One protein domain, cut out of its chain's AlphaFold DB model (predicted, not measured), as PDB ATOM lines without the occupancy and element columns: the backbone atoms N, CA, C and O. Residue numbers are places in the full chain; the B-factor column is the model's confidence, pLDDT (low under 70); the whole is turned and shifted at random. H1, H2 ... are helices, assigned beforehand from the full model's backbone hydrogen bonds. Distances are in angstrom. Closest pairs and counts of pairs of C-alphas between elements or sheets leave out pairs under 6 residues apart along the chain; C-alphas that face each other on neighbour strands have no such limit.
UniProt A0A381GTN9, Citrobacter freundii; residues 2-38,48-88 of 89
ATOM      1  N   LEU A   2     -11.202 -54.616  12.868       94.38
ATOM      2  CA  LEU A   2     -11.846 -53.426  13.469       94.38
ATOM      3  C   LEU A   2     -12.942 -53.744  14.511       94.38
ATOM      4  O   LEU A   2     -12.976 -53.147  15.581       94.38
ATOM      5  N   ALA A   3     -13.807 -54.723  14.235       95.12
ATOM      6  CA  ALA A   3     -14.831 -55.151  15.193       95.12
ATOM      7  C   ALA A   3     -14.242 -55.746  16.488       95.12
ATOM      8  O   ALA A   3     -14.826 -55.564  17.553       95.12
ATOM      9  N   GLN A   4     -13.090 -56.421  16.399       94.75
ATOM     10  CA  GLN A   4     -12.382 -56.980  17.557       94.75
ATOM     11  C   GLN A   4     -11.771 -55.861  18.402       94.75
ATOM     12  O   GLN A   4     -11.926 -55.885  19.615       94.75
ATOM     13  N   VAL A   5     -11.188 -54.833  17.773       96.81
ATOM     14  CA  VAL A   5     -10.673 -53.648  18.484       96.81
ATOM     15  C   VAL A   5     -11.788 -52.981  19.297       96.81
ATOM     16  O   VAL A   5     -11.637 -52.767  20.493       96.81
ATOM     17  N   TYR A   6     -12.956 -52.733  18.698       96.69
ATOM     18  CA  TYR A   6     -14.084 -52.155  19.439       96.69
ATOM     19  C   TYR A   6     -14.673 -53.084  20.510       96.69
ATOM     20  O   TYR A   6     -15.266 -52.605  21.475       96.69
ATOM     21  N   ALA A   7     -14.579 -54.405  20.343       95.75
ATOM     22  CA  ALA A   7     -14.957 -55.345  21.396       95.75
ATOM     23  C   ALA A   7     -13.995 -55.237  22.589       95.75
ATOM     24  O   ALA A   7     -14.458 -55.037  23.708       95.75
ATOM     25  N   LEU A   8     -12.686 -55.232  22.325       95.38
ATOM     26  CA  LEU A   8     -11.637 -55.090  23.333       95.38
ATOM     27  C   LEU A   8     -11.771 -53.786  24.134       95.38
ATOM     28  O   LEU A   8     -11.719 -53.807  25.362       95.38
ATOM     29  N   LEU A   9     -12.013 -52.654  23.462       96.00
ATOM     30  CA  LEU A   9     -12.228 -51.376  24.152       96.00
ATOM     31  C   LEU A   9     -13.455 -51.419  25.070       96.00
ATOM     32  O   LEU A   9     -13.381 -50.998  26.222       96.00
ATOM     33  N   ARG A  10     -14.562 -52.014  24.607       95.69
ATOM     34  CA  ARG A  10     -15.772 -52.178  25.428       95.69
ATOM     35  C   ARG A  10     -15.555 -53.078  26.639       95.69
ATOM     36  O   ARG A  10     -16.078 -52.764  27.704       95.69
ATOM     37  N   GLU A  11     -14.780 -54.153  26.506       95.62
ATOM     38  CA  GLU A  11     -14.405 -55.028  27.629       95.62
ATOM     39  C   GLU A  11     -13.585 -54.292  28.701       95.62
ATOM     40  O   GLU A  11     -13.631 -54.658  29.875       95.62
ATOM     41  N   ARG A  12     -12.869 -53.230  28.314       94.31
ATOM     42  CA  ARG A  12     -12.116 -52.338  29.208       94.31
ATOM     43  C   ARG A  12     -12.883 -51.081  29.619       94.31
ATOM     44  O   ARG A  12     -12.311 -50.207  30.256       94.31
ATOM     45  N   HIS A  13     -14.172 -50.986  29.282       95.31
ATOM     46  CA  HIS A  13     -15.008 -49.803  29.524       95.31
ATOM     47  C   HIS A  13     -14.483 -48.505  28.880       95.31
ATOM     48  O   HIS A  13     -14.848 -47.411  29.303       95.31
ATOM     49  N   ILE A  14     -13.684 -48.621  27.819       96.19
ATOM     50  CA  ILE A  14     -13.236 -47.497  26.998       96.19
ATOM     51  C   ILE A  14     -14.274 -47.299  25.891       96.19
ATOM     52  O   ILE A  14     -14.503 -48.192  25.070       96.19
ATOM     53  N   ILE A  15     -14.941 -46.145  25.888       95.50
ATOM     54  CA  ILE A  15     -16.045 -45.841  24.967       95.50
ATOM     55  C   ILE A  15     -15.685 -44.571  24.195       95.50
ATOM     56  O   ILE A  15     -15.946 -43.479  24.695       95.50
ATOM     57  N   PRO A  16     -15.096 -44.699  22.993       96.81
ATOM     58  CA  PRO A  16     -14.747 -43.541  22.189       96.81
ATOM     59  C   PRO A  16     -16.000 -42.779  21.736       96.81
ATOM     60  O   PRO A  16     -17.030 -43.379  21.422       96.81
ATOM     61  N   ASN A  17     -15.913 -41.453  21.641       96.88
ATOM     62  CA  ASN A  17     -16.932 -40.645  20.973       96.88
ATOM     63  C   ASN A  17     -16.844 -40.784  19.438       96.88
ATOM     64  O   ASN A  17     -15.876 -41.315  18.897       96.88
ATOM     65  N   ALA A  18     -17.830 -40.254  18.707       97.00
ATOM     66  CA  ALA A  18     -17.912 -40.422  17.251       97.00
ATOM     67  C   ALA A  18     -16.665 -39.936  16.478       97.00
ATOM     68  O   ALA A  18     -16.289 -40.539  15.472       97.00
ATOM     69  N   VAL A  19     -16.007 -38.865  16.937       97.50
ATOM     70  CA  VAL A  19     -14.779 -38.352  16.302       97.50
ATOM     71  C   VAL A  19     -13.610 -39.293  16.583       97.50
ATOM     72  O   VAL A  19     -12.860 -39.644  15.671       97.50
ATOM     73  N   GLN A  20     -13.478 -39.757  17.823       97.81
ATOM     74  CA  GLN A  20     -12.446 -40.712  18.215       97.81
ATOM     75  C   GLN A  20     -12.620 -42.060  17.487       97.81
ATOM     76  O   GLN A  20     -11.637 -42.609  16.991       97.81
ATOM     77  N   GLU A  21     -13.856 -42.552  17.320       98.00
ATOM     78  CA  GLU A  21     -14.164 -43.740  16.509       98.00
ATOM     79  C   GLU A  21     -13.725 -43.563  15.050       98.00
ATOM     80  O   GLU A  21     -13.113 -44.457  14.455       98.00
ATOM     81  N   GLN A  22     -14.000 -42.400  14.452       98.25
ATOM     82  CA  GLN A  22     -13.585 -42.109  13.081       98.25
ATOM     83  C   GLN A  22     -12.057 -42.144  12.941       98.25
ATOM     84  O   GLN A  22     -11.537 -42.772  12.012       98.25
ATOM     85  N   MET A  23     -11.342 -41.507  13.869       98.12
ATOM     86  CA  MET A  23      -9.880 -41.439  13.858       98.12
ATOM     87  C   MET A  23      -9.243 -42.813  14.083       98.12
ATOM     88  O   MET A  23      -8.390 -43.223  13.294       98.12
ATOM     89  N   LEU A  24      -9.723 -43.570  15.074       98.25
ATOM     90  CA  LEU A  24      -9.282 -44.941  15.334       98.25
ATOM     91  C   LEU A  24      -9.542 -45.850  14.125       98.25
ATOM     92  O   LEU A  24      -8.676 -46.618  13.709       98.25
ATOM     93  N   THR A  25     -10.723 -45.740  13.512       98.25
ATOM     94  CA  THR A  25     -11.072 -46.523  12.318       98.25
ATOM     95  C   THR A  25     -10.136 -46.224  11.152       98.25
ATOM     96  O   THR A  25      -9.728 -47.147  10.443       98.25
ATOM     97  N   SER A  26      -9.800 -44.949  10.940       98.31
ATOM     98  CA  SER A  26      -8.836 -44.539   9.917       98.31
ATOM     99  C   SER A  26      -7.461 -45.156  10.182       98.31
ATOM    100  O   SER A  26      -6.878 -45.776   9.292       98.31
ATOM    101  N   HIS A  27      -6.996 -45.078  11.430       98.06
ATOM    102  CA  HIS A  27      -5.705 -45.610  11.846       98.06
ATOM    103  C   HIS A  27      -5.603 -47.130  11.633       98.06
ATOM    104  O   HIS A  27      -4.716 -47.595  10.922       98.06
ATOM    105  N   VAL A  28      -6.569 -47.910  12.133       98.00
ATOM    106  CA  VAL A  28      -6.577 -49.381  11.989       98.00
ATOM    107  C   VAL A  28      -6.655 -49.813  10.518       98.00
ATOM    108  O   VAL A  28      -6.086 -50.836  10.133       98.00
ATOM    109  N   ARG A  29      -7.333 -49.043   9.656       97.94
ATOM    110  CA  ARG A  29      -7.326 -49.296   8.205       97.94
ATOM    111  C   ARG A  29      -5.956 -49.038   7.584       97.94
ATOM    112  O   ARG A  29      -5.547 -49.810   6.721       97.94
ATOM    113  N   ALA A  30      -5.257 -47.993   8.018       97.50
ATOM    114  CA  ALA A  30      -3.904 -47.700   7.559       97.50
ATOM    115  C   ALA A  30      -2.908 -48.783   8.011       97.50
ATOM    116  O   ALA A  30      -2.123 -49.252   7.192       97.50
ATOM    117  N   MET A  31      -3.016 -49.267   9.252       97.94
ATOM    118  CA  MET A  31      -2.258 -50.428   9.740       97.94
ATOM    119  C   MET A  31      -2.502 -51.665   8.867       97.94
ATOM    120  O   MET A  31      -1.563 -52.306   8.406       97.94
ATOM    121  N   ALA A  32      -3.770 -51.975   8.570       97.69
ATOM    122  CA  ALA A  32      -4.113 -53.094   7.698       97.69
ATOM    123  C   ALA A  32      -3.534 -52.929   6.288       97.69
ATOM    124  O   ALA A  32      -3.029 -53.893   5.717       97.69
ATOM    125  N   HIS A  33      -3.556 -51.714   5.738       97.81
ATOM    126  CA  HIS A  33      -2.917 -51.426   4.460       97.81
ATOM    127  C   HIS A  33      -1.411 -51.712   4.509       97.81
ATOM    128  O   HIS A  33      -0.927 -52.509   3.707       97.81
ATOM    129  N   ARG A  34      -0.699 -51.154   5.496       97.88
ATOM    130  CA  ARG A  34       0.748 -51.353   5.678       97.88
ATOM    131  C   ARG A  34       1.121 -52.807   5.938       97.88
ATOM    132  O   ARG A  34       2.112 -53.276   5.392       97.88
ATOM    133  N   SER A  35       0.287 -53.562   6.654       97.56
ATOM    134  CA  SER A  35       0.498 -55.003   6.859       97.56
ATOM    135  C   SER A  35       0.487 -55.800   5.546       97.56
ATOM    136  O   SER A  35       1.091 -56.864   5.460       97.56
ATOM    137  N   VAL A  36      -0.174 -55.294   4.501       97.81
ATOM    138  CA  VAL A  36      -0.221 -55.938   3.181       97.81
ATOM    139  C   VAL A  36       0.848 -55.376   2.245       97.81
ATOM    140  O   VAL A  36       1.442 -56.130   1.477       97.81
ATOM    141  N   THR A  37       1.081 -54.063   2.273       97.88
ATOM    142  CA  THR A  37       1.980 -53.389   1.324       97.88
ATOM    143  C   THR A  37       3.434 -53.341   1.776       97.88
ATOM    144  O   THR A  37       4.317 -53.209   0.931       97.88
ATOM    145  N   GLY A  38       3.693 -53.436   3.080       96.38
ATOM    146  CA  GLY A  38       5.011 -53.203   3.669       96.38
ATOM    147  C   GLY A  38       5.453 -51.737   3.626       96.38
ATOM    148  O   GLY A  38       6.641 -51.465   3.781       96.38
ATOM    149  N   LEU A  48       7.654 -39.082  22.823       93.56
ATOM    150  CA  LEU A  48       6.307 -38.528  22.635       93.56
ATOM    151  C   LEU A  48       5.215 -39.375  23.303       93.56
ATOM    152  O   LEU A  48       4.084 -38.910  23.437       93.56
ATOM    153  N   PHE A  49       5.538 -40.604  23.703       95.56
ATOM    154  CA  PHE A  49       4.595 -41.568  24.261       95.56
ATOM    155  C   PHE A  49       4.844 -41.856  25.749       95.56
ATOM    156  O   PHE A  49       4.181 -42.728  26.308       95.56
ATOM    157  N   ASP A  50       5.749 -41.122  26.407       94.81
ATOM    158  CA  ASP A  50       6.111 -41.334  27.819       94.81
ATOM    159  C   ASP A  50       4.934 -41.111  28.788       94.81
ATOM    160  O   ASP A  50       4.899 -41.691  29.875       94.81
ATOM    161  N   GLU A  51       3.953 -40.290  28.399       94.56
ATOM    162  CA  GLU A  51       2.748 -40.011  29.196       94.56
ATOM    163  C   GLU A  51       1.604 -41.008  28.947       94.56
ATOM    164  O   GLU A  51       0.606 -40.984  29.666       94.56
ATOM    165  N   ILE A  52       1.731 -41.905  27.961       97.00
ATOM    166  CA  ILE A  52       0.697 -42.902  27.676       97.00
ATOM    167  C   ILE A  52       0.644 -43.935  28.801       97.00
ATOM    168  O   ILE A  52       1.659 -44.517  29.197       97.00
ATOM    169  N   SER A  53      -0.562 -44.235  29.288       96.69
ATOM    170  CA  SER A  53      -0.722 -45.238  30.331       96.69
ATOM    171  C   SER A  53      -0.272 -46.629  29.864       96.69
ATOM    172  O   SER A  53      -0.496 -47.056  28.727       96.69
ATOM    173  N   ALA A  54       0.319 -47.393  30.789       96.50
ATOM    174  CA  ALA A  54       0.755 -48.763  30.519       96.50
ATOM    175  C   ALA A  54      -0.392 -49.663  30.018       96.50
ATOM    176  O   ALA A  54      -0.155 -50.594  29.252       96.50
ATOM    177  N   GLU A  55      -1.631 -49.373  30.425       95.75
ATOM    178  CA  GLU A  55      -2.829 -50.072  29.961       95.75
ATOM    179  C   GLU A  55      -3.098 -49.823  28.470       95.75
ATOM    180  O   GLU A  55      -3.223 -50.784  27.711       95.75
ATOM    181  N   SER A  56      -3.133 -48.561  28.031       97.75
ATOM    182  CA  SER A  56      -3.345 -48.211  26.620       97.75
ATOM    183  C   SER A  56      -2.232 -48.758  25.734       97.75
ATOM    184  O   SER A  56      -2.500 -49.294  24.658       97.75
ATOM    185  N   MET A  57      -0.985 -48.696  26.210       98.00
ATOM    186  CA  MET A  57       0.160 -49.264  25.503       98.00
ATOM    187  C   MET A  57       0.063 -50.793  25.380       98.00
ATOM    188  O   MET A  57       0.350 -51.347  24.319       98.00
ATOM    189  N   ALA A  58      -0.362 -51.492  26.437       97.19
ATOM    190  CA  ALA A  58      -0.547 -52.943  26.398       97.19
ATOM    191  C   ALA A  58      -1.653 -53.347  25.413       97.19
ATOM    192  O   ALA A  58      -1.427 -54.204  24.563       97.19
ATOM    193  N   LEU A  59      -2.806 -52.671  25.454       97.38
ATOM    194  CA  LEU A  59      -3.904 -52.914  24.513       97.38
ATOM    195  C   LEU A  59      -3.475 -52.675  23.060       97.38
ATOM    196  O   LEU A  59      -3.842 -53.440  22.169       97.38
ATOM    197  N   ALA A  60      -2.699 -51.621  22.808       98.19
ATOM    198  CA  ALA A  60      -2.199 -51.325  21.471       98.19
ATOM    199  C   ALA A  60      -1.229 -52.398  20.970       98.19
ATOM    200  O   ALA A  60      -1.348 -52.837  19.826       98.19
ATOM    201  N   ARG A  61      -0.324 -52.878  21.832       98.12
ATOM    202  CA  ARG A  61       0.570 -53.998  21.512       98.12
ATOM    203  C   ARG A  61      -0.200 -55.276  21.191       98.12
ATOM    204  O   ARG A  61       0.132 -55.915  20.198       98.12
ATOM    205  N   ASP A  62      -1.238 -55.605  21.959       97.12
ATOM    206  CA  ASP A  62      -2.085 -56.776  21.695       97.12
ATOM    207  C   ASP A  62      -2.729 -56.687  20.301       97.12
ATOM    208  O   ASP A  62      -2.679 -57.638  19.525       97.12
ATOM    209  N   VAL A  63      -3.266 -55.520  19.929       97.56
ATOM    210  CA  VAL A  63      -3.868 -55.312  18.600       97.56
ATOM    211  C   VAL A  63      -2.830 -55.367  17.476       97.56
ATOM    212  O   VAL A  63      -3.102 -55.948  16.427       97.56
ATOM    213  N   VAL A  64      -1.651 -54.769  17.660       97.94
ATOM    214  CA  VAL A  64      -0.570 -54.790  16.657       97.94
ATOM    215  C   VAL A  64      -0.035 -56.205  16.451       97.94
ATOM    216  O   VAL A  64       0.203 -56.607  15.310       97.94
ATOM    217  N   ALA A  65       0.093 -56.986  17.526       97.31
ATOM    218  CA  ALA A  65       0.564 -58.366  17.473       97.31
ATOM    219  C   ALA A  65      -0.318 -59.259  16.584       97.31
ATOM    220  O   ALA A  65       0.209 -60.129  15.891       97.31
ATOM    221  N   GLU A  66      -1.627 -59.001  16.517       96.56
ATOM    222  CA  GLU A  66      -2.556 -59.732  15.643       96.56
ATOM    223  C   GLU A  66      -2.274 -59.542  14.141       96.56
ATOM    224  O   GLU A  66      -2.677 -60.373  13.326       96.56
ATOM    225  N   PHE A  67      -1.576 -58.472  13.742       96.44
ATOM    226  CA  PHE A  67      -1.108 -58.313  12.359       96.44
ATOM    227  C   PHE A  67       0.155 -59.141  12.079       96.44
ATOM    228  O   PHE A  67       0.383 -59.552  10.943       96.44
ATOM    229  N   GLY A  68       0.978 -59.402  13.098       96.19
ATOM    230  CA  GLY A  68       2.147 -60.288  13.041       96.19
ATOM    231  C   GLY A  68       3.359 -59.767  12.260       96.19
ATOM    232  O   GLY A  68       4.428 -60.368  12.334       96.19
ATOM    233  N   ASN A  69       3.222 -58.670  11.513       96.94
ATOM    234  CA  ASN A  69       4.283 -58.123  10.662       96.94
ATOM    235  C   ASN A  69       4.416 -56.595  10.722       96.94
ATOM    236  O   ASN A  69       5.132 -56.011   9.907       96.94
ATOM    237  N   LEU A  70       3.718 -55.958  11.656       97.81
ATOM    238  CA  LEU A  70       3.800 -54.525  11.886       97.81
ATOM    239  C   LEU A  70       4.896 -54.198  12.915       97.81
ATOM    240  O   LEU A  70       5.128 -54.995  13.827       97.81
ATOM    241  N   PRO A  71       5.582 -53.052  12.769       96.12
ATOM    242  CA  PRO A  71       6.645 -52.640  13.683       96.12
ATOM    243  C   PRO A  71       6.078 -52.164  15.037       96.12
ATOM    244  O   PRO A  71       4.883 -51.878  15.151       96.12
ATOM    245  N   GLU A  72       6.920 -52.080  16.075       94.88
ATOM    246  CA  GLU A  72       6.475 -51.725  17.437       94.88
ATOM    247  C   GLU A  72       5.908 -50.298  17.506       94.88
ATOM    248  O   GLU A  72       4.961 -50.035  18.243       94.88
ATOM    249  N   GLU A  73       6.429 -49.404  16.672       96.69
ATOM    250  CA  GLU A  73       6.028 -48.008  16.523       96.69
ATOM    251  C   GLU A  73       4.525 -47.854  16.219       96.69
ATOM    252  O   GLU A  73       3.906 -46.863  16.613       96.69
ATOM    253  N   GLU A  74       3.895 -48.848  15.578       97.62
ATOM    254  CA  GLU A  74       2.438 -48.862  15.377       97.62
ATOM    255  C   GLU A  74       1.683 -48.930  16.703       97.62
ATOM    256  O   GLU A  74       0.628 -48.316  16.845       97.62
ATOM    257  N   ALA A  75       2.216 -49.652  17.693       97.81
ATOM    258  CA  ALA A  75       1.584 -49.759  19.000       97.81
ATOM    259  C   ALA A  75       1.657 -48.423  19.736       97.81
ATOM    260  O   ALA A  75       0.692 -48.029  20.385       97.81
ATOM    261  N   TRP A  76       2.759 -47.687  19.581       97.69
ATOM    262  CA  TRP A  76       2.895 -46.354  20.162       97.69
ATOM    263  C   TRP A  76       1.843 -45.409  19.580       97.69
ATOM    264  O   TRP A  76       1.075 -44.804  20.326       97.69
ATOM    265  N   LEU A  77       1.708 -45.367  18.254       97.50
ATOM    266  CA  LEU A  77       0.716 -44.519  17.589       97.50
ATOM    267  C   LEU A  77      -0.729 -44.937  17.898       97.50
ATOM    268  O   LEU A  77      -1.573 -44.083  18.173       97.50
ATOM    269  N   LEU A  78      -1.021 -46.239  17.893       97.94
ATOM    270  CA  LEU A  78      -2.348 -46.758  18.211       97.94
ATOM    271  C   LEU A  78      -2.733 -46.475  19.671       97.94
ATOM    272  O   LEU A  78      -3.892 -46.161  19.945       97.94
ATOM    273  N   SER A  79      -1.772 -46.535  20.598       97.75
ATOM    274  CA  SER A  79      -2.020 -46.314  22.027       97.75
ATOM    275  C   SER A  79      -2.580 -44.922  22.334       97.75
ATOM    276  O   SER A  79      -3.407 -44.793  23.234       97.75
ATOM    277  N   VAL A  80      -2.247 -43.909  21.523       97.31
ATOM    278  CA  VAL A  80      -2.806 -42.551  21.640       97.31
ATOM    279  C   VAL A  80      -4.325 -42.561  21.465       97.31
ATOM    280  O   VAL A  80      -5.040 -41.891  22.206       97.31
ATOM    281  N   HIS A  81      -4.852 -43.354  20.524       98.06
ATOM    282  CA  HIS A  81      -6.299 -43.460  20.323       98.06
ATOM    283  C   HIS A  81      -7.007 -44.079  21.531       98.06
ATOM    284  O   HIS A  81      -8.143 -43.712  21.827       98.06
ATOM    285  N   PHE A  82      -6.352 -45.017  22.214       97.88
ATOM    286  CA  PHE A  82      -6.907 -45.671  23.395       97.88
ATOM    287  C   PHE A  82      -6.835 -44.764  24.620       97.88
ATOM    288  O   PHE A  82      -7.826 -44.665  25.336       97.88
ATOM    289  N   GLU A  83      -5.729 -44.040  24.803       97.38
ATOM    290  CA  GLU A  83      -5.561 -43.088  25.903       97.38
ATOM    291  C   GLU A  83      -6.589 -41.952  25.821       97.38
ATOM    292  O   GLU A  83      -7.340 -41.709  26.761       97.38
ATOM    293  N   VAL A  84      -6.713 -41.324  24.648       96.00
ATOM    294  CA  VAL A  84      -7.668 -40.227  24.429       96.00
ATOM    295  C   VAL A  84      -9.116 -40.700  24.611       96.00
ATOM    296  O   VAL A  84      -9.934 -40.000  25.209       96.00
ATOM    297  N   ALA A  85      -9.447 -41.910  24.147       96.50
ATOM    298  CA  ALA A  85     -10.777 -42.485  24.345       96.50
ATOM    299  C   ALA A  85     -11.055 -42.868  25.809       96.50
ATOM    300  O   ALA A  85     -12.198 -42.779  26.257       96.50
ATOM    301  N   LYS A  86     -10.033 -43.295  26.557       94.50
ATOM    302  CA  LYS A  86     -10.143 -43.650  27.977       94.50
ATOM    303  C   LYS A  86     -10.512 -42.435  28.825       94.50
ATOM    304  O   LYS A  86     -11.413 -42.535  29.657       94.50
ATOM    305  N   ASP A  87      -9.899 -41.290  28.544       90.31
ATOM    306  CA  ASP A  87     -10.171 -40.041  29.262       90.31
ATOM    307  C   ASP A  87     -11.303 -39.206  28.634       90.31
ATOM    308  O   ASP A  87     -11.708 -38.186  29.194       90.31
ATOM    309  N   ASN A  88     -11.859 -39.650  27.497       83.44
ATOM    310  CA  ASN A  88     -12.838 -38.903  26.695       83.44
ATOM    311  C   ASN A  88     -12.379 -37.473  26.342       83.44
ATOM    312  O   ASN A  88     -13.200 -36.550  26.276       83.44
TER     313      ASN A  88
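AT A GLANCE: This is residues 2 to 38 and 48 to 88 of the 89 residues of a protein of Citrobacter freundii (UniProt A0A381GTN9). Four helices form a small compact cluster: the longest, H2, lies side by side with H4, which runs the opposite way, and H3 packs steeply across H4. The shorter H1 completes the cluster more loosely, close to H2, H3 and H4. The printed part has 78 residues with four named helices, H1, H2, H3 and H4 in chain order, and no named strand; the class is all helix. The whole is compact, with a radius of gyration of the C-alphas of 11.6 A, and rounded, spanning 33 by 26 by 20 A.

IN THESE COORDINATES: H2, residues 18 to 37, is 28.6 A long from first to last C-alpha, beginning at C-alpha 18 (-17.912, -40.422, 17.251). H4, residues 73 to 87, measures 22.1 A and ends at C-alpha 87 (-10.171, -40.041, 29.262). H3, residues 54 to 65, measures 16.2 A. H1, residues 2 to 11, measures 14.5 A and begins at C-alpha 2 (-11.846, -53.426, 13.469).

HOW THE PARTS SIT: H2 and H4 touch, their closest C-alphas those of Leu 24 and His 81, 6.0 A apart, at a shallow tilt of 14 degrees, opposite ways. H3 and H4 touch at Ala 60 and Ala 75, their closest C-alphas, 4.8 A apart, at a steep tilt of 47 degrees, opposite ways. H2 and H3 are near each other, with 5 pairs of C-alphas within 10 A. H1 is close but not clearly touching to H2, with the closest C-alphas, of Leu 2 and Val 28, 6.8 A apart. Every O i to N i+4 pair is within hydrogen-bond range in H1, H2 and H3, and 8 of 11 in H4.

THE WHOLE: The two C-alphas farthest apart, of Thr 37 and Asp 87, are separated by 33.3 A. Residues 39 to 47 are not printed; C-alphas 38 and 48 across this cut are 24.0 A apart. The links H1 to H2 and H3 to H4 are short. The mean pLDDT of the printed part is 96.6, and no printed residue is under 70.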